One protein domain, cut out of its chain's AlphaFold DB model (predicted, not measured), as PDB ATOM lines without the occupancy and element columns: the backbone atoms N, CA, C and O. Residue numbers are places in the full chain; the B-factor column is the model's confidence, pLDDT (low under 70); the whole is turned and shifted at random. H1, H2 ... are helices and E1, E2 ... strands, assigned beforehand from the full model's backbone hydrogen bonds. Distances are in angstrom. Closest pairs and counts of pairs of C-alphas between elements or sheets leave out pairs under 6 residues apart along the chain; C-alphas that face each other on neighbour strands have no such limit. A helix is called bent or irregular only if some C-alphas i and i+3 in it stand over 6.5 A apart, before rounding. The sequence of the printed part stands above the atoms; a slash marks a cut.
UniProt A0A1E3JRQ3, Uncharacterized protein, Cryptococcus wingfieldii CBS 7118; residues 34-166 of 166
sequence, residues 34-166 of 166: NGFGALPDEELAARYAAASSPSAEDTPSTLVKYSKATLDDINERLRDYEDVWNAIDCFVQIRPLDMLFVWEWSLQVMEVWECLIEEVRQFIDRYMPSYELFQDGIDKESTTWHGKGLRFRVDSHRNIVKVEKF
ATOM      1  N   ASN A  34     183.016 200.153  87.029       98.62
ATOM      2  CA  ASN A  34     184.203 199.357  87.333       98.62
ATOM      3  C   ASN A  34     184.456 198.337  86.217       98.62
ATOM      4  O   ASN A  34     183.534 197.659  85.770       98.62
ATOM      5  N   GLY A  35     185.702 198.270  85.744       98.31
ATOM      6  CA  GLY A  35     186.108 197.397  84.641       98.31
ATOM      7  C   GLY A  35     185.625 197.816  83.248       98.31
ATOM      8  O   GLY A  35     185.818 197.060  82.298       98.31
ATOM      9  N   PHE A  36     185.010 198.993  83.087       98.62
ATOM     10  CA  PHE A  36     184.739 199.540  81.754       98.62
ATOM     11  C   PHE A  36     186.057 199.746  81.008       98.62
ATOM     12  O   PHE A  36     187.029 200.250  81.572       98.62
ATOM     13  N   GLY A  37     186.083 199.353  79.736       97.88
ATOM     14  CA  GLY A  37     187.289 199.394  78.916       97.88
ATOM     15  C   GLY A  37     187.196 200.460  77.839       97.88
ATOM     16  O   GLY A  37     186.228 200.477  77.075       97.88
ATOM     17  N   ALA A  38     188.226 201.300  77.748       98.00
ATOM     18  CA  ALA A  38     188.368 202.249  76.654       98.00
ATOM     19  C   ALA A  38     188.396 201.527  75.293       98.00
ATOM     20  O   ALA A  38     188.765 200.349  75.173       98.00
ATOM     21  N   LEU A  39     187.981 202.252  74.261       98.19
ATOM     22  CA  LEU A  39     187.937 201.786  72.882       98.19
ATOM     23  C   LEU A  39     189.096 202.380  72.071       98.19
ATOM     24  O   LEU A  39     189.547 203.495  72.361       98.19
ATOM     25  N   PRO A  40     189.568 201.688  71.025       97.75
ATOM     26  CA  PRO A  40     190.299 202.334  69.942       97.75
ATOM     27  C   PRO A  40     189.466 203.469  69.329       97.75
ATOM     28  O   PRO A  40     188.247 203.343  69.180       97.75
ATOM     29  N   ASP A  41     190.116 204.563  68.936       97.56
ATOM     30  CA  ASP A  41     189.429 205.763  68.432       97.56
ATOM     31  C   ASP A  41     188.571 205.470  67.190       97.56
ATOM     32  O   ASP A  41     187.486 206.029  67.011       97.56
ATOM     33  N   GLU A  42     189.040 204.550  66.344       97.94
ATOM     34  CA  GLU A  42     188.328 204.065  65.160       97.94
ATOM     35  C   GLU A  42     187.044 203.302  65.512       97.94
ATOM     36  O   GLU A  42     186.021 203.476  64.847       97.94
ATOM     37  N   GLU A  43     187.060 202.513  66.588       97.75
ATOM     38  CA  GLU A  43     185.894 201.759  67.042       97.75
ATOM     39  C   GLU A  43     184.838 202.700  67.631       97.75
ATOM     40  O   GLU A  43     183.655 202.588  67.298       97.75
ATOM     41  N   LEU A  44     185.251 203.680  68.443       98.00
ATOM     42  CA  LEU A  44     184.343 204.706  68.960       98.00
ATOM     43  C   LEU A  44     183.711 205.500  67.811       98.00
ATOM     44  O   LEU A  44     182.491 205.679  67.783       98.00
ATOM     45  N   ALA A  45     184.515 205.930  66.833       97.06
ATOM     46  CA  ALA A  45     184.017 206.640  65.660       97.06
ATOM     47  C   ALA A  45     182.988 205.811  64.874       97.06
ATOM     48  O   ALA A  45     181.948 206.348  64.481       97.06
ATOM     49  N   ALA A  46     183.235 204.510  64.694       96.31
ATOM     50  CA  ALA A  46     182.306 203.601  64.033       96.31
ATOM     51  C   ALA A  46     180.984 203.455  64.807       96.31
ATOM     52  O   ALA A  46     179.912 203.594  64.214       96.31
ATOM     53  N   ARG A  47     181.039 203.246  66.133       95.50
ATOM     54  CA  ARG A  47     179.839 203.149  66.989       95.50
ATOM     55  C   ARG A  47     179.022 204.445  66.973       95.50
ATOM     56  O   ARG A  47     177.802 204.398  66.839       95.50
ATOM     57  N   TYR A  48     179.683 205.601  67.034       95.38
ATOM     58  CA  TYR A  48     179.018 206.904  66.965       95.38
ATOM     59  C   TYR A  48     178.329 207.142  65.610       95.38
ATOM     60  O   TYR A  48     177.190 207.613  65.562       95.38
ATOM     61  N   ALA A  49     178.988 206.796  64.500       94.00
ATOM     62  CA  ALA A  49     178.410 206.921  63.161       94.00
ATOM     63  C   ALA A  49     177.196 205.995  62.965       94.00
ATOM     64  O   ALA A  49     176.191 206.410  62.381       94.00
ATOM     65  N   ALA A  50     177.261 204.768  63.496       92.12
ATOM     66  CA  ALA A  50     176.142 203.831  63.487       92.12
ATOM     67  C   ALA A  50     174.945 204.376  64.285       92.12
ATOM     68  O   ALA A  50     173.834 204.402  63.765       92.12
ATOM     69  N   ALA A  51     175.183 204.901  65.492       90.44
ATOM     70  CA  ALA A  51     174.150 205.518  66.326       90.44
ATOM     71  C   ALA A  51     173.528 206.783  65.703       90.44
ATOM     72  O   ALA A  51     172.372 207.099  65.967       90.44
ATOM     73  N   SER A  52     174.289 207.506  64.875       85.50
ATOM     74  CA  SER A  52     173.835 208.724  64.183       85.50
ATOM     75  C   SER A  52     173.045 208.444  62.901       85.50
ATOM     76  O   SER A  52     172.482 209.366  62.309       85.50
ATOM     77  N   SER A  53     173.028 207.194  62.435       82.56
ATOM     78  CA  SER A  53     172.291 206.802  61.236       82.56
ATOM     79  C   SER A  53     170.812 206.569  61.574       82.56
ATOM     80  O   SER A  53     170.517 206.080  62.662       82.56
ATOM     81  N   PRO A  54     169.857 206.877  60.672       68.56
ATOM     82  CA  PRO A  54     168.441 206.623  60.928       68.56
ATOM     83  C   PRO A  54     168.197 205.118  61.109       68.56
ATOM     84  O   PRO A  54     168.259 204.358  60.141       68.56
ATOM     85  N   SER A  55     167.941 204.673  62.340       64.19
ATOM     86  CA  SER A  55     167.495 203.308  62.616       64.19
ATOM     87  C   SER A  55     165.978 203.198  62.465       64.19
ATOM     88  O   SER A  55     165.247 204.152  62.712       64.19
ATOM     89  N   ALA A  56     165.498 202.009  62.096       54.03
ATOM     90  CA  ALA A  56     164.074 201.665  62.140       54.03
ATOM     91  C   ALA A  56     163.566 201.382  63.571       54.03
ATOM     92  O   ALA A  56     162.386 201.096  63.752       54.03
ATOM     93  N   GLU A  57     164.451 201.410  64.571       59.59
ATOM     94  CA  GLU A  57     164.111 201.227  65.983       59.59
ATOM     95  C   GLU A  57     163.616 202.534  66.616       59.59
ATOM     96  O   GLU A  57     164.194 203.598  66.394       59.59
ATOM     97  N   ASP A  58     162.567 202.434  67.440       59.12
ATOM     98  CA  ASP A  58     161.868 203.573  68.057       59.12
ATOM     99  C   ASP A  58     162.663 204.281  69.173       59.12
ATOM    100  O   ASP A  58     162.266 205.359  69.621       59.12
ATOM    101  N   THR A  59     163.780 203.711  69.648       66.19
ATOM    102  CA  THR A  59     164.563 204.293  70.754       66.19
ATOM    103  C   THR A  59     165.932 204.779  70.271       66.19
ATOM    104  O   THR A  59     166.809 203.959  70.008       66.19
ATOM    105  N   PRO A  60     166.159 206.100  70.167       73.62
ATOM    106  CA  PRO A  60     167.449 206.633  69.746       73.62
ATOM    107  C   PRO A  60     168.526 206.395  70.817       73.62
ATOM    108  O   PRO A  60     168.294 206.624  72.007       73.62
ATOM    109  N   SER A  61     169.715 205.975  70.375       87.38
ATOM    110  CA  SER A  61     170.914 205.801  71.212       87.38
ATOM    111  C   SER A  61     171.231 207.063  72.023       87.38
ATOM    112  O   SER A  61     171.046 208.189  71.554       87.38
ATOM    113  N   THR A  62     171.760 206.912  73.240       92.19
ATOM    114  CA  THR A  62     172.151 208.079  74.047       92.19
ATOM    115  C   THR A  62     173.442 208.740  73.569       92.19
ATOM    116  O   THR A  62     173.706 209.883  73.942       92.19
ATOM    117  N   LEU A  63     174.208 208.091  72.681       93.06
ATOM    118  CA  LEU A  63     175.441 208.647  72.118       93.06
ATOM    119  C   LEU A  63     175.192 209.949  71.355       93.06
ATOM    120  O   LEU A  63     175.951 210.902  71.513       93.06
ATOM    121  N   VAL A  64     174.098 210.028  70.588       92.06
ATOM    122  CA  VAL A  64     173.787 211.207  69.757       92.06
ATOM    123  C   VAL A  64     173.335 212.424  70.570       92.06
ATOM    124  O   VAL A  64     173.187 213.512  70.019       92.06
ATOM    125  N   LYS A  65     173.132 212.268  71.887       93.25
ATOM    126  CA  LYS A  65     172.863 213.387  72.805       93.25
ATOM    127  C   LYS A  65     174.116 214.222  73.083       93.25
ATOM    128  O   LYS A  65     174.000 215.337  73.586       93.25
ATOM    129  N   TYR A  66     175.297 213.703  72.750       95.50
ATOM    130  CA  TYR A  66     176.580 214.355  72.982       95.50
ATOM    131  C   TYR A  66     177.371 214.472  71.685       95.50
ATOM    132  O   TYR A  66     177.221 213.680  70.759       95.50
ATOM    133  N   SER A  67     178.253 215.469  71.621       96.56
ATOM    134  CA  SER A  67     179.210 215.550  70.522       96.56
ATOM    135  C   SER A  67     180.178 214.364  70.569       96.56
ATOM    136  O   SER A  67     180.571 213.936  71.657       96.56
ATOM    137  N   LYS A  68     180.650 213.893  69.408       96.69
ATOM    138  CA  LYS A  68     181.725 212.888  69.354       96.69
ATOM    139  C   LYS A  68     182.941 213.308  70.194       96.69
ATOM    140  O   LYS A  68     183.449 212.499  70.954       96.69
ATOM    141  N   ALA A  69     183.340 214.581  70.131       98.06
ATOM    142  CA  ALA A  69     184.470 215.103  70.904       98.06
ATOM    143  C   ALA A  69     184.287 214.951  72.429       98.06
ATOM    144  O   ALA A  69     185.251 214.693  73.140       98.06
ATOM    145  N   THR A  70     183.055 215.067  72.940       98.25
ATOM    146  CA  THR A  70     182.748 214.792  74.354       98.25
ATOM    147  C   THR A  70     182.982 213.323  74.700       98.25
ATOM    148  O   THR A  70     183.515 213.019  75.763       98.25
ATOM    149  N   LEU A  71     182.585 212.412  73.813       98.19
ATOM    150  CA  LEU A  71     182.747 210.974  74.024       98.19
ATOM    151  C   LEU A  71     184.214 210.547  73.886       98.19
ATOM    152  O   LEU A  71     184.656 209.686  74.640       98.19
ATOM    153  N   ASP A  72     184.968 211.185  72.988       98.25
ATOM    154  CA  ASP A  72     186.415 211.000  72.860       98.25
ATOM    155  C   ASP A  72     187.142 211.407  74.159       98.25
ATOM    156  O   ASP A  72     187.973 210.646  74.645       98.25
ATOM    157  N   ASP A  73     186.784 212.545  74.777       98.50
ATOM    158  CA  ASP A  73     187.362 212.974  76.070       98.50
ATOM    159  C   ASP A  73     187.083 211.965  77.195       98.50
ATOM    160  O   ASP A  73     187.968 211.646  77.989       98.50
ATOM    161  N   ILE A  74     185.862 211.422  77.253       98.38
ATOM    162  CA  ILE A  74     185.503 210.390  78.237       98.38
ATOM    163  C   ILE A  74     186.299 209.105  77.985       98.38
ATOM    164  O   ILE A  74     186.792 208.502  78.936       98.38
ATOM    165  N   ASN A  75     186.432 208.692  76.721       98.50
ATOM    166  CA  ASN A  75     187.195 207.508  76.340       98.50
ATOM    167  C   ASN A  75     188.672 207.641  76.726       98.50
ATOM    168  O   ASN A  75     189.244 206.697  77.264       98.50
ATOM    169  N   GLU A  76     189.265 208.818  76.513       98.31
ATOM    170  CA  GLU A  76     190.649 209.090  76.899       98.31
ATOM    171  C   GLU A  76     190.820 209.061  78.420       98.31
ATOM    172  O   GLU A  76     191.679 208.351  78.933       98.31
ATOM    173  N   ARG A  77     189.926 209.720  79.168       98.19
ATOM    174  CA  ARG A  77     189.932 209.666  80.640       98.19
ATOM    175  C   ARG A  77     189.726 208.270  81.208       98.19
ATOM    176  O   ARG A  77     190.163 207.998  82.322       98.19
ATOM    177  N   LEU A  78     189.032 207.392  80.489       98.38
ATOM    178  CA  LEU A  78     188.827 206.016  80.926       98.38
ATOM    179  C   LEU A  78     190.130 205.203  80.879       98.38
ATOM    180  O   LEU A  78     190.283 204.288  81.686       98.38
ATOM    181  N   ARG A  79     191.081 205.554  80.002       97.75
ATOM    182  CA  ARG A  79     192.394 204.887  79.921       97.75
ATOM    183  C   ARG A  79     193.186 205.017  81.222       97.75
ATOM    184  O   ARG A  79     193.818 204.058  81.646       97.75
ATOM    185  N   ASP A  80     193.059 206.147  81.919       97.69
ATOM    186  CA  ASP A  80     193.723 206.386  83.211       97.69
ATOM    187  C   ASP A  80     193.286 205.403  84.318       97.69
ATOM    188  O   ASP A  80     193.945 205.286  85.351       97.69
ATOM    189  N   TYR A  81     192.170 204.687  84.132       98.12
ATOM    190  CA  TYR A  81     191.679 203.693  85.089       98.12
ATOM    191  C   TYR A  81     192.254 202.290  84.858       98.12
ATOM    192  O   TYR A  81     192.043 201.425  85.707       98.12
ATOM    193  N   GLU A  82     192.992 202.041  83.769       95.19
ATOM    194  CA  GLU A  82     193.547 200.713  83.468       95.19
ATOM    195  C   GLU A  82     194.443 200.187  84.597       95.19
ATOM    196  O   GLU A  82     194.320 199.025  84.978       95.19
ATOM    197  N   ASP A  83     195.255 201.044  85.218       95.56
ATOM    198  CA  ASP A  83     196.078 200.665  86.376       95.56
ATOM    199  C   ASP A  83     195.230 200.238  87.583       95.56
ATOM    200  O   ASP A  83     195.584 199.308  88.308       95.56
ATOM    201  N   VAL A  84     194.083 200.893  87.786       97.62
ATOM    202  CA  VAL A  84     193.138 200.541  88.853       97.62
ATOM    203  C   VAL A  84     192.471 199.200  88.541       97.62
ATOM    204  O   VAL A  84     192.332 198.359  89.429       97.62
ATOM    205  N   TRP A  85     192.084 198.975  87.286       98.12
ATOM    206  CA  TRP A  85     191.515 197.706  86.834       98.12
ATOM    207  C   TRP A  85     192.517 196.559  86.968       98.12
ATOM    208  O   TRP A  85     192.170 195.507  87.494       98.12
ATOM    209  N   ASN A  86     193.782 196.781  86.620       97.56
ATOM    210  CA  ASN A  86     194.834 195.771  86.726       97.56
ATOM    211  C   ASN A  86     195.124 195.324  88.174       97.56
ATOM    212  O   ASN A  86     195.778 194.303  88.382       97.56
ATOM    213  N   ALA A  87     194.623 196.046  89.181       98.12
ATOM    214  CA  ALA A  87     194.698 195.644  90.584       98.12
ATOM    215  C   ALA A  87     193.559 194.700  91.027       98.12
ATOM    216  O   ALA A  87     193.550 194.260  92.176       98.12
ATOM    217  N   ILE A  88     192.580 194.404  90.164       98.50
ATOM    218  CA  ILE A  88     191.425 193.559  90.496       98.50
ATOM    219  C   ILE A  88     191.734 192.086  90.192       98.50
ATOM    220  O   ILE A  88     192.035 191.715  89.057       98.50
ATOM    221  N   ASP A  89     191.592 191.221  91.200       98.44
ATOM    222  CA  ASP A  89     191.889 189.788  91.081       98.44
ATOM    223  C   ASP A  89     190.743 188.959  90.479       98.44
ATOM    224  O   ASP A  89     190.982 187.998  89.743       98.44
ATOM    225  N   CYS A  90     189.497 189.286  90.815       98.56
ATOM    226  CA  CYS A  90     188.288 188.601  90.358       98.56
ATOM    227  C   CYS A  90     187.132 189.598  90.244       98.56
ATOM    228  O   CYS A  90     187.166 190.666  90.857       98.56
ATOM    229  N   PHE A  91     186.107 189.263  89.457       98.81
ATOM    230  CA  PHE A  91     185.046 190.216  89.128       98.81
ATOM    231  C   PHE A  91     183.655 189.639  89.374       98.81
ATOM    232  O   PHE A  91     183.375 188.486  89.051       98.81
ATOM    233  N   VAL A  92     182.751 190.462  89.903       98.69
ATOM    234  CA  VAL A  92     181.322 190.143  89.986       98.69
ATOM    235  C   VAL A  92     180.532 191.229  89.271       98.69
ATOM    236  O   VAL A  92     180.660 192.405  89.595       98.69
ATOM    237  N   GLN A  93     179.702 190.840  88.304       98.69
ATOM    238  CA  GLN A  93     178.870 191.762  87.538       98.69
ATOM    239  C   GLN A  93     177.388 191.438  87.721       98.69
ATOM    240  O   GLN A  93     176.967 190.296  87.556       98.69
ATOM    241  N   ILE A  94     176.572 192.458  87.980       98.31
ATOM    242  CA  ILE A  94     175.114 192.374  87.854       98.31
ATOM    243  C   ILE A  94     174.755 193.047  86.531       98.31
ATOM    244  O   ILE A  94     174.970 194.248  86.378       98.31
ATOM    245  N   ARG A  95     174.259 192.279  85.557       96.94
ATOM    246  CA  ARG A  95     173.938 192.787  84.215       96.94
ATOM    247  C   ARG A  95     172.439 192.626  83.952       96.94
ATOM    248  O   ARG A  95     171.969 191.486  83.918       96.94
ATOM    249  N   PRO A  96     171.678 193.712  83.740       96.75
ATOM    250  CA  PRO A  96     170.257 193.592  83.442       96.75
ATOM    251  C   PRO A  96     170.038 192.864  82.111       96.75
ATOM    252  O   PRO A  96     170.900 192.898  81.223       96.75
ATOM    253  N   LEU A  97     168.898 192.181  81.971       95.12
ATOM    254  CA  LEU A  97     168.503 191.589  80.692       95.12
ATOM    255  C   LEU A  97     168.378 192.651  79.598       95.12
ATOM    256  O   LEU A  97     168.825 192.396  78.481       95.12
ATOM    257  N   ASP A  98     167.854 193.820  79.963       93.19
ATOM    258  CA  ASP A  98     167.675 194.988  79.110       93.19
ATOM    259  C   ASP A  98     168.230 196.240  79.809       93.19
ATOM    260  O   ASP A  98     167.966 196.478  80.989       93.19
ATOM    261  N   MET A  99     169.003 197.052  79.088       90.31
ATOM    262  CA  MET A  99     169.544 198.308  79.615       90.31
ATOM    263  C   MET A  99     168.446 199.334  79.937       90.31
ATOM    264  O   MET A  99     168.676 200.202  80.778       90.31
ATOM    265  N   LEU A 100     167.242 199.198  79.362       87.88
ATOM    266  CA  LEU A 100     166.067 199.996  79.725       87.88
ATOM    267  C   LEU A 100     165.732 199.912  81.224       87.88
ATOM    268  O   LEU A 100     165.288 200.899  81.815       87.88
ATOM    269  N   PHE A 101     166.047 198.789  81.880       91.56
ATOM    270  CA  PHE A 101     165.800 198.611  83.314       91.56
ATOM    271  C   PHE A 101     166.616 199.574  84.182       91.56
ATOM    272  O   PHE A 101     166.201 199.887  85.296       91.56
ATOM    273  N   VAL A 102     167.744 200.099  83.685       88.62
ATOM    274  CA  VAL A 102     168.519 201.121  84.407       88.62
ATOM    275  C   VAL A 102     167.686 202.388  84.598       88.62
ATOM    276  O   VAL A 102     167.677 202.950  85.697       88.62
ATOM    277  N   TRP A 103     166.936 202.813  83.576       84.56
ATOM    278  CA  TRP A 103     166.013 203.941  83.709       84.56
ATOM    279  C   TRP A 103     164.859 203.606  84.657       84.56
ATOM    280  O   TRP A 103     164.587 204.390  85.563       84.56
ATOM    281  N   GLU A 104     164.222 202.441  84.503       87.31
ATOM    282  CA  GLU A 104     163.089 202.030  85.351       87.31
ATOM    283  C   GLU A 104     163.466 201.975  86.837       87.31
ATOM    284  O   GLU A 104     162.768 202.530  87.686       87.31
ATOM    285  N   TRP A 105     164.602 201.360  87.173       89.81
ATOM    286  CA  TRP A 105     165.064 201.277  88.558       89.81
ATOM    287  C   TRP A 105     165.450 202.633  89.133       89.81
ATOM    288  O   TRP A 105     165.213 202.878  90.315       89.81
ATOM    289  N   SER A 106     166.035 203.507  88.318       85.56
ATOM    290  CA  SER A 106     166.410 204.849  88.764       85.56
ATOM    291  C   SER A 106     165.175 205.696  89.062       85.56
ATOM    292  O   SER A 106     165.148 206.392  90.075       85.56
ATOM    293  N   LEU A 107     164.127 205.574  88.241       81.69
ATOM    294  CA  LEU A 107     162.837 206.217  88.485       81.69
ATOM    295  C   LEU A 107     162.202 205.722  89.788       81.69
ATOM    296  O   LEU A 107     161.850 206.547  90.621       81.69
ATOM    297  N   GLN A 108     162.160 204.405  90.025       82.19
ATOM    298  CA  GLN A 108     161.632 203.838  91.278       82.19
ATOM    299  C   GLN A 108     162.348 204.382  92.520       82.19
ATOM    300  O   GLN A 108     161.720 204.636  93.543       82.19
ATOM    301  N   VAL A 109     163.675 204.544  92.456       75.75
ATOM    302  CA  VAL A 109     164.433 205.133  93.566       75.75
ATOM    303  C   VAL A 109     164.048 206.597  93.740       75.75
ATOM    304  O   VAL A 109     163.790 207.020  94.858       75.75
ATOM    305  N   MET A 110     163.995 207.374  92.663       73.56
ATOM    306  CA  MET A 110     163.789 208.822  92.732       73.56
ATOM    307  C   MET A 110     162.338 209.241  93.005       73.56
ATOM    308  O   MET A 110     162.138 210.319  93.558       73.56
ATOM    309  N   GLU A 111     161.352 208.377  92.746       70.81
ATOM    310  CA  GLU A 111     159.981 208.529  93.260       70.81
ATOM    311  C   GLU A 111     159.958 208.544  94.794       70.81
ATOM    312  O   GLU A 111     159.264 209.362  95.392       70.81
ATOM    313  N   VAL A 112     160.776 207.709  95.446       72.88
ATOM    314  CA  VAL A 112     160.921 207.713  96.916       72.88
ATOM    315  C   VAL A 112     161.550 209.021  97.418       72.88
ATOM    316  O   VAL A 112     161.294 209.426  98.549       72.88
ATOM    317  N   TRP A 113     162.352 209.690  96.585       67.94
ATOM    318  CA  TRP A 113     162.998 210.973  96.894       67.94
ATOM    319  C   TRP A 113     162.249 212.190  96.325       67.94
ATOM    320  O   TRP A 113     162.806 213.286  96.333       67.94
ATOM    321  N   GLU A 114     161.020 212.007  95.826       75.31
ATOM    322  CA  GLU A 114     160.150 213.063  95.280       75.31
ATOM    323  C   GLU A 114     160.816 213.952  94.203       75.31
ATOM    324  O   GLU A 114     160.524 215.143  94.089       75.31
ATOM    325  N   CYS A 115     161.726 213.395  93.398       74.88
ATOM    326  CA  CYS A 115     162.366 214.133  92.304       74.88
ATOM    327  C   CYS A 115     161.494 214.160  91.037       74.88
ATOM    328  O   CYS A 115     160.699 213.250  90.792       74.88
ATOM    329  N   LEU A 116     161.684 215.170  90.184       79.19
ATOM    330  CA  LEU A 116     160.973 215.273  88.906       79.19
ATOM    331  C   LEU A 116     161.480 214.220  87.911       79.19
ATOM    332  O   LEU A 116     162.684 214.096  87.685       79.19
ATOM    333  N   ILE A 117     160.559 213.496  87.268       79.19
ATOM    334  CA  ILE A 117     160.850 212.392  86.330       79.19
ATOM    335  C   ILE A 117     161.809 212.829  85.213       79.19
ATOM    336  O   ILE A 117     162.725 212.095  84.836       79.19
ATOM    337  N   GLU A 118     161.627 214.034  84.682       82.69
ATOM    338  CA  GLU A 118     162.456 214.606  83.625       82.69
ATOM    339  C   GLU A 118     163.904 214.822  84.081       82.69
ATOM    340  O   GLU A 118     164.832 214.548  83.318       82.69
ATOM    341  N   GLU A 119     164.108 215.250  85.329       83.56
ATOM    342  CA  GLU A 119     165.439 215.428  85.914       83.56
ATOM    343  C   GLU A 119     166.134 214.078  86.109       83.56
ATOM    344  O   GLU A 119     167.321 213.947  85.806       83.56
ATOM    345  N   VAL A 120     165.388 213.042  86.522       82.19
ATOM    346  CA  VAL A 120     165.905 211.665  86.607       82.19
ATOM    347  C   VAL A 120     166.389 211.187  85.246       82.19
ATOM    348  O   VAL A 120     167.493 210.657  85.122       82.19
ATOM    349  N   ARG A 121     165.580 211.387  84.202       83.31
ATOM    350  CA  ARG A 121     165.932 210.969  82.840       83.31
ATOM    351  C   ARG A 121     167.192 211.672  82.353       83.31
ATOM    352  O   ARG A 121     168.113 210.994  81.908       83.31
ATOM    353  N   GLN A 122     167.271 212.993  82.512       86.06
ATOM    354  CA  GLN A 122     168.465 213.764  82.156       86.06
ATOM    355  C   GLN A 122     169.695 213.329  82.955       86.06
ATOM    356  O   GLN A 122     170.800 213.286  82.417       86.06
ATOM    357  N   PHE A 123     169.520 212.983  84.232       88.31
ATOM    358  CA  PHE A 123     170.602 212.467  85.056       88.31
ATOM    359  C   PHE A 123     171.126 211.133  84.514       88.31
ATOM    360  O   PHE A 123     172.326 211.016  84.280       88.31
ATOM    361  N   ILE A 124     170.248 210.159  84.256       89.50
ATOM    362  CA  ILE A 124     170.629 208.831  83.748       89.50
ATOM    363  C   ILE A 124     171.209 208.899  82.335       89.50
ATOM    364  O   ILE A 124     172.196 208.221  82.047       89.50
ATOM    365  N   ASP A 125     170.702 209.793  81.489       90.38
ATOM    366  CA  ASP A 125     171.232 210.044  80.145       90.38
ATOM    367  C   ASP A 125     172.711 210.472  80.131       90.38
ATOM    368  O   ASP A 125     173.361 210.409  79.090       90.38
ATOM    369  N   ARG A 126     173.275 210.903  81.267       94.06
ATOM    370  CA  ARG A 126     174.714 211.195  81.403       94.06
ATOM    371  C   ARG A 126     175.572 209.949  81.606       94.06
ATOM    372  O   ARG A 126     176.768 209.998  81.343       94.06
ATOM    373  N   TYR A 127     174.979 208.847  82.058       94.94
ATOM    374  CA  TYR A 127     175.668 207.582  82.330       94.94
ATOM    375  C   TYR A 127     175.545 206.601  81.164       94.94
ATOM    376  O   TYR A 127     176.495 205.883  80.851       94.94
ATOM    377  N   MET A 128     174.390 206.584  80.497       94.75
ATOM    378  CA  MET A 128     174.072 205.622  79.438       94.75
ATOM    379  C   MET A 128     175.068 205.570  78.270       94.75
ATOM    380  O   MET A 128     175.404 204.452  77.875       94.75
ATOM    381  N   PRO A 129     175.666 206.685  77.799       96.25
ATOM    382  CA  PRO A 129     176.688 206.613  76.757       96.25
ATOM    383  C   PRO A 129     177.879 205.733  77.146       96.25
ATOM    384  O   PRO A 129     178.447 205.036  76.310       96.25
ATOM    385  N   SER A 130     178.234 205.717  78.435       97.62
ATOM    386  CA  SER A 130     179.328 204.881  78.931       97.62
ATOM    387  C   SER A 130     178.952 203.400  78.956       97.62
ATOM    388  O   SER A 130     179.789 202.555  78.652       97.62
ATOM    389  N   TYR A 131     177.694 203.077  79.273       96.50
ATOM    390  CA  TYR A 131     177.194 201.704  79.176       96.50
ATOM    391  C   TYR A 131     177.167 201.203  77.726       96.50
ATOM    392  O   TYR A 131     177.526 200.053  77.482       96.50
ATOM    393  N   GLU A 132     176.767 202.056  76.780       95.50
ATOM    394  CA  GLU A 132     176.711 201.730  75.348       95.50
ATOM    395  C   GLU A 132     178.110 201.550  74.723       95.50
ATOM    396  O   GLU A 132     178.296 200.712  73.838       95.50
ATOM    397  N   LEU A 133     179.114 202.309  75.183       97.25
ATOM    398  CA  LEU A 133     180.470 202.257  74.624       97.25
ATOM    399  C   LEU A 133     181.397 201.270  75.339       97.25
ATOM    400  O   LEU A 133     182.088 200.499  74.678       97.25
ATOM    401  N   PHE A 134     181.448 201.295  76.670       98.31
ATOM    402  CA  PHE A 134     182.613 200.782  77.404       98.31
ATOM    403  C   PHE A 134     182.337 199.530  78.243       98.31
ATOM    404  O   PHE A 134     183.280 198.852  78.659       98.31
ATOM    405  N   GLN A 135     181.066 199.195  78.496       97.75
ATOM    406  CA  GLN A 135     180.685 198.092  79.388       97.75
ATOM    407  C   GLN A 135     181.220 196.729  78.929       97.75
ATOM    408  O   GLN A 135     181.548 195.887  79.764       97.75
ATOM    409  N   ASP A 136     181.335 196.500  77.621       96.56
ATOM    410  CA  ASP A 136     181.849 195.228  77.095       96.56
ATOM    411  C   ASP A 136     183.350 195.035  77.385       96.56
ATOM    412  O   ASP A 136     183.855 193.919  77.311       96.56
ATOM    413  N   GLY A 137     184.059 196.090  77.813       97.44
ATOM    414  CA  GLY A 137     185.431 195.997  78.315       97.44
ATOM    415  C   GLY A 137     185.605 195.090  79.536       97.44
ATOM    416  O   GLY A 137     186.695 194.558  79.730       97.44
ATOM    417  N   ILE A 138     184.529 194.849  80.295       98.38
ATOM    418  CA  ILE A 138     184.522 193.951  81.459       98.38
ATOM    419  C   ILE A 138     184.858 192.503  81.058       98.38
ATOM    420  O   ILE A 138     185.382 191.748  81.874       98.38
ATOM    421  N   ASP A 139     184.562 192.112  79.818       97.50
ATOM    422  CA  ASP A 139     184.636 190.733  79.322       97.50
ATOM    423  C   ASP A 139     185.649 190.606  78.170       97.50
ATOM    424  O   ASP A 139     185.357 190.089  77.093       97.50
ATOM    425  N   LYS A 140     186.845 191.173  78.374       94.44
ATOM    426  CA  LYS A 140     187.983 191.064  77.449       94.44
ATOM    427  C   LYS A 140     189.025 190.089  78.000       94.44
ATOM    428  O   LYS A 140     189.312 190.088  79.199       94.44
ATOM    429  N   GLU A 141     189.665 189.335  77.105       95.38
ATOM    430  CA  GLU A 141     190.747 188.391  77.448       95.38
ATOM    431  C   GLU A 141     191.946 189.074  78.125       95.38
ATOM    432  O   GLU A 141     192.675 188.448  78.888       95.38
ATOM    433  N   SER A 142     192.148 190.370  77.870       95.56
ATOM    434  CA  SER A 142     193.241 191.159  78.441       95.56
ATOM    435  C   SER A 142     193.039 191.553  79.908       95.56
ATOM    436  O   SER A 142     193.940 192.142  80.497       95.56
ATOM    437  N   THR A 143     191.868 191.295  80.496       97.88
ATOM    438  CA  THR A 143     191.584 191.677  81.885       97.88
ATOM    439  C   THR A 143     192.284 190.746  82.875       97.88
ATOM    440  O   THR A 143     192.404 189.539  82.661       97.88
ATOM    441  N   THR A 144     192.700 191.278  84.023       98.19
ATOM    442  CA  THR A 144     193.337 190.488  85.090       98.19
ATOM    443  C   THR A 144     192.393 189.480  85.740       98.19
ATOM    444  O   THR A 144     192.850 188.504  86.339       98.19
ATOM    445  N   TRP A 145     191.081 189.684  85.611       98.38
ATOM    446  CA  TRP A 145     190.030 188.800  86.112       98.38
ATOM    447  C   TRP A 145     189.462 187.843  85.057       98.38
ATOM    448  O   TRP A 145     188.497 187.144  85.368       98.38
ATOM    449  N   HIS A 146     190.025 187.769  83.848       98.06
ATOM    450  CA  HIS A 146     189.556 186.831  82.827       98.06
ATOM    451  C   HIS A 146     189.558 185.381  83.349       98.06
ATOM    452  O   HIS A 146     190.523 184.927  83.977       98.06
ATOM    453  N   GLY A 147     188.447 184.663  83.158       97.94
ATOM    454  CA  GLY A 147     188.216 183.322  83.710       97.94
ATOM    455  C   GLY A 147     187.933 183.280  85.222       97.94
ATOM    456  O   GLY A 147     187.741 182.197  85.786       97.94
ATOM    457  N   LYS A 148     187.910 184.440  85.889       98.50
ATOM    458  CA  LYS A 148     187.636 184.642  87.325       98.50
ATOM    459  C   LYS A 148     186.450 185.598  87.545       98.50
ATOM    460  O   LYS A 148     186.303 186.157  88.633       98.50
ATOM    461  N   GLY A 149     185.613 185.790  86.530       98.50
ATOM    462  CA  GLY A 149     184.398 186.589  86.559       98.50
ATOM    463  C   GLY A 149     183.142 185.766  86.865       98.50
ATOM    464  O   GLY A 149     183.002 184.615  86.441       98.50
ATOM    465  N   LEU A 150     182.192 186.369  87.581       98.62
ATOM    466  CA  LEU A 150     180.842 185.845  87.800       98.62
ATOM    467  C   LEU A 150     179.803 186.909  87.435       98.62
ATOM    468  O   LEU A 150     179.789 187.997  88.007       98.62
ATOM    469  N   ARG A 151     178.911 186.607  86.494       98.62
ATOM    470  CA  ARG A 151     177.863 187.517  86.021       98.62
ATOM    471  C   ARG A 151     176.487 186.999  86.410       98.62
ATOM    472  O   ARG A 151     176.105 185.893  86.036       98.62
ATOM    473  N   PHE A 152     175.717 187.831  87.098       98.62
ATOM    474  CA  PHE A 152     174.303 187.619  87.375       98.62
ATOM    475  C   PHE A 152     173.477 188.388  86.347       98.62
ATOM    476  O   PHE A 152     173.506 189.619  86.314       98.62
ATOM    477  N   ARG A 153     172.736 187.670  85.502       98.19
ATOM    478  CA  ARG A 153     171.718 188.270  84.635       98.19
ATOM    479  C   ARG A 153     170.442 188.431  85.446       98.19
ATOM    480  O   ARG A 153     170.007 187.461  86.072       98.19
ATOM    481  N   VAL A 154     169.857 189.625  85.426       98.19
ATOM    482  CA  VAL A 154     168.665 189.941  86.227       98.19
ATOM    483  C   VAL A 154     167.515 190.504  85.393       98.19
ATOM    484  O   VAL A 154     167.747 191.232  84.424       98.19
ATOM    485  N   ASP A 155     166.282 190.149  85.757       97.31
ATOM    486  CA  ASP A 155     165.057 190.714  85.173       97.31
ATOM    487  C   ASP A 155     164.722 192.105  85.750       97.31
ATOM    488  O   ASP A 155     165.431 192.601  86.627       97.31
ATOM    489  N   SER A 156     163.633 192.735  85.294       95.19
ATOM    490  CA  SER A 156     163.186 194.059  85.766       95.19
ATOM    491  C   SER A 156     162.813 194.098  87.256       95.19
ATOM    492  O   SER A 156     162.816 195.169  87.861       95.19
ATOM    493  N   HIS A 157     162.573 192.946  87.886       95.38
ATOM    494  CA  HIS A 157     162.316 192.816  89.323       95.38
ATOM    495  C   HIS A 157     163.589 192.490  90.119       95.38
ATOM    496  O   HIS A 157     163.517 192.261  91.327       95.38
ATOM    497  N   ARG A 158     164.758 192.505  89.464       96.00
ATOM    498  CA  ARG A 158     166.079 192.192  90.030       96.00
ATOM    499  C   ARG A 158     166.232 190.726  90.455       96.00
ATOM    500  O   ARG A 158     167.153 190.401  91.205       96.00
ATOM    501  N   ASN A 159     165.380 189.827  89.959       97.94
ATOM    502  CA  ASN A 159     165.546 188.394  90.184       97.94
ATOM    503  C   ASN A 159     166.677 187.856  89.311       97.94
ATOM    504  O   ASN A 159     166.795 188.220  88.141       97.94
ATOM    505  N   ILE A 160     167.481 186.940  89.854       98.44
ATOM    506  CA  ILE A 160     168.521 186.248  89.088       98.44
ATOM    507  C   ILE A 160     167.851 185.266  88.128       98.44
ATOM    508  O   ILE A 160     167.234 184.294  88.556       98.44
ATOM    509  N   VAL A 161     168.028 185.496  86.830       98.25
ATOM    510  CA  VAL A 161     167.518 184.607  85.777       98.25
ATOM    511  C   VAL A 161     168.596 183.681  85.222       98.25
ATOM    512  O   VAL A 161     168.290 182.603  84.719       98.25
ATOM    513  N   LYS A 162     169.869 184.088  85.299       98.19
ATOM    514  CA  LYS A 162     171.012 183.303  84.821       98.19
ATOM    515  C   LYS A 162     172.284 183.706  85.557       98.19
ATOM    516  O   LYS A 162     172.455 184.871  85.914       98.19
ATOM    517  N   VAL A 163     173.185 182.744  85.731       98.44
ATOM    518  CA  VAL A 163     174.537 182.961  86.252       98.44
ATOM    519  C   VAL A 163     175.547 182.469  85.218       98.44
ATOM    520  O   VAL A 163     175.410 181.360  84.702       98.44
ATOM    521  N   GLU A 164     176.534 183.296  84.898       98.00
ATOM    522  CA  GLU A 164     177.546 183.041  83.869       98.00
ATOM    523  C   GLU A 164     178.947 183.258  84.448       98.00
ATOM    524  O   GLU A 164     179.129 184.080  85.343       98.00
ATOM    525  N   LYS A 165     179.934 182.523  83.935       97.81
ATOM    526  CA  LYS A 165     181.352 182.788  84.203       97.81
ATOM    527  C   LYS A 165     181.965 183.491  83.000       97.81
ATOM    528  O   LYS A 165     181.527 183.218  81.882       97.81
ATOM    529  N   PHE A 166     182.949 184.345  83.247       96.94
ATOM    530  CA  PHE A 166     183.719 185.053  82.225       96.94
ATOM    531  C   PHE A 166     185.163 185.294  82.690       96.94
ATOM    532  O   PHE A 166     185.426 185.067  83.893       96.94
TER     533      PHE A 166
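What this domain is: This is residues 34 to 166 of the 166 residues of an uncharacterized protein of Cryptococcus wingfieldii CBS 7118 (UniProt A0A1E3JRQ3). A small three-stranded sheet makes one side of the model and a cluster of helices H1, H2 and H3 makes the other, with H7 in the middle, reaching from H2 to one end of the sheet. H5 and H6 make a crossed pair at one end of the longest axis, with short H4 at the other; few contacts join these parts, and residues 54 to 59 stick out as a free loop. The 133 printed residues include seven named helices and three named strands, in the order H1 H2 H3 H4 E1 H5 H6 H7 E2 E3, of mixed class. The mixed sheet has the order E1, E2, E3. The whole is compact, with a radius of gyration of the C-alphas of 16.2 A, and spans 40 by 37 by 29 A.

How they stand to each other: H1, residues 41 to 51, touches H2, residues 62 to 65, closest at the C-alphas of Tyr 48 and Leu 63, 6.5 A. H3, residues 68 to 79, touches H1 with residues 68 to 72 alone, at a steep tilt of 45 degrees, opposite ways; the C-alphas of Tyr 48 and Lys 68 are closest, 7.0 A. H4, residues 82 to 85, touches no helix. E1, residues 91 to 96, precedes H5, residues 100 to 112. H5 touches H6, residues 117 to 124, at a steep tilt of 54 degrees, opposite ways, closest at the C-alphas of Leu 107 and Val 120, 6.5 A. H7, residues 128 to 139, touches H2 with residues 128 to 132 alone, closest at the C-alphas of Leu 63 and Pro 129, 5.2 A, and only grazes the sheet with residues 135 to 139. H7 is irregular: C-alphas 133 and 136 are 7.6 A apart. E2, residues 149 to 154, is parallel to E1, with N 93 and O 150 at 2.9 A; E1, H5 H6 H7, E2 form a strand-helix-strand unit, two parallel neighbour strands with helices between. E3, residues 160 to 165, forms an antiparallel hairpin with E2, N 151 and O 164 being 2.8 A apart. Every O i to N i+4 pair is within hydrogen-bond range in H1, H3 and H6, against 8 of 9 in H5 and 3 of 8 in H7, where 5 of 9 O i to N i+3 pairs are; H2 and H4 are too short for an O i to N i+4 pair.

Where its parts are: H1 begins at C-alpha 41 (189.429, 205.763, 68.432) and is 15.4 A long. H3 is 17.0 A, H5 19.5 A and H7 18.3 A long. E1 is 16.2 A and E2 16.1 A long. E3, 14.2 A long, ends at C-alpha 165 (181.352, 182.788, 84.203).

The domain as a whole: The C-alphas farthest apart are those of Glu 114 and Glu 141, 43.2 A. The printed part has no cut and no long link. The mean pLDDT of the printed part is 92.0; residues 54 to 59 and 113 are under 70.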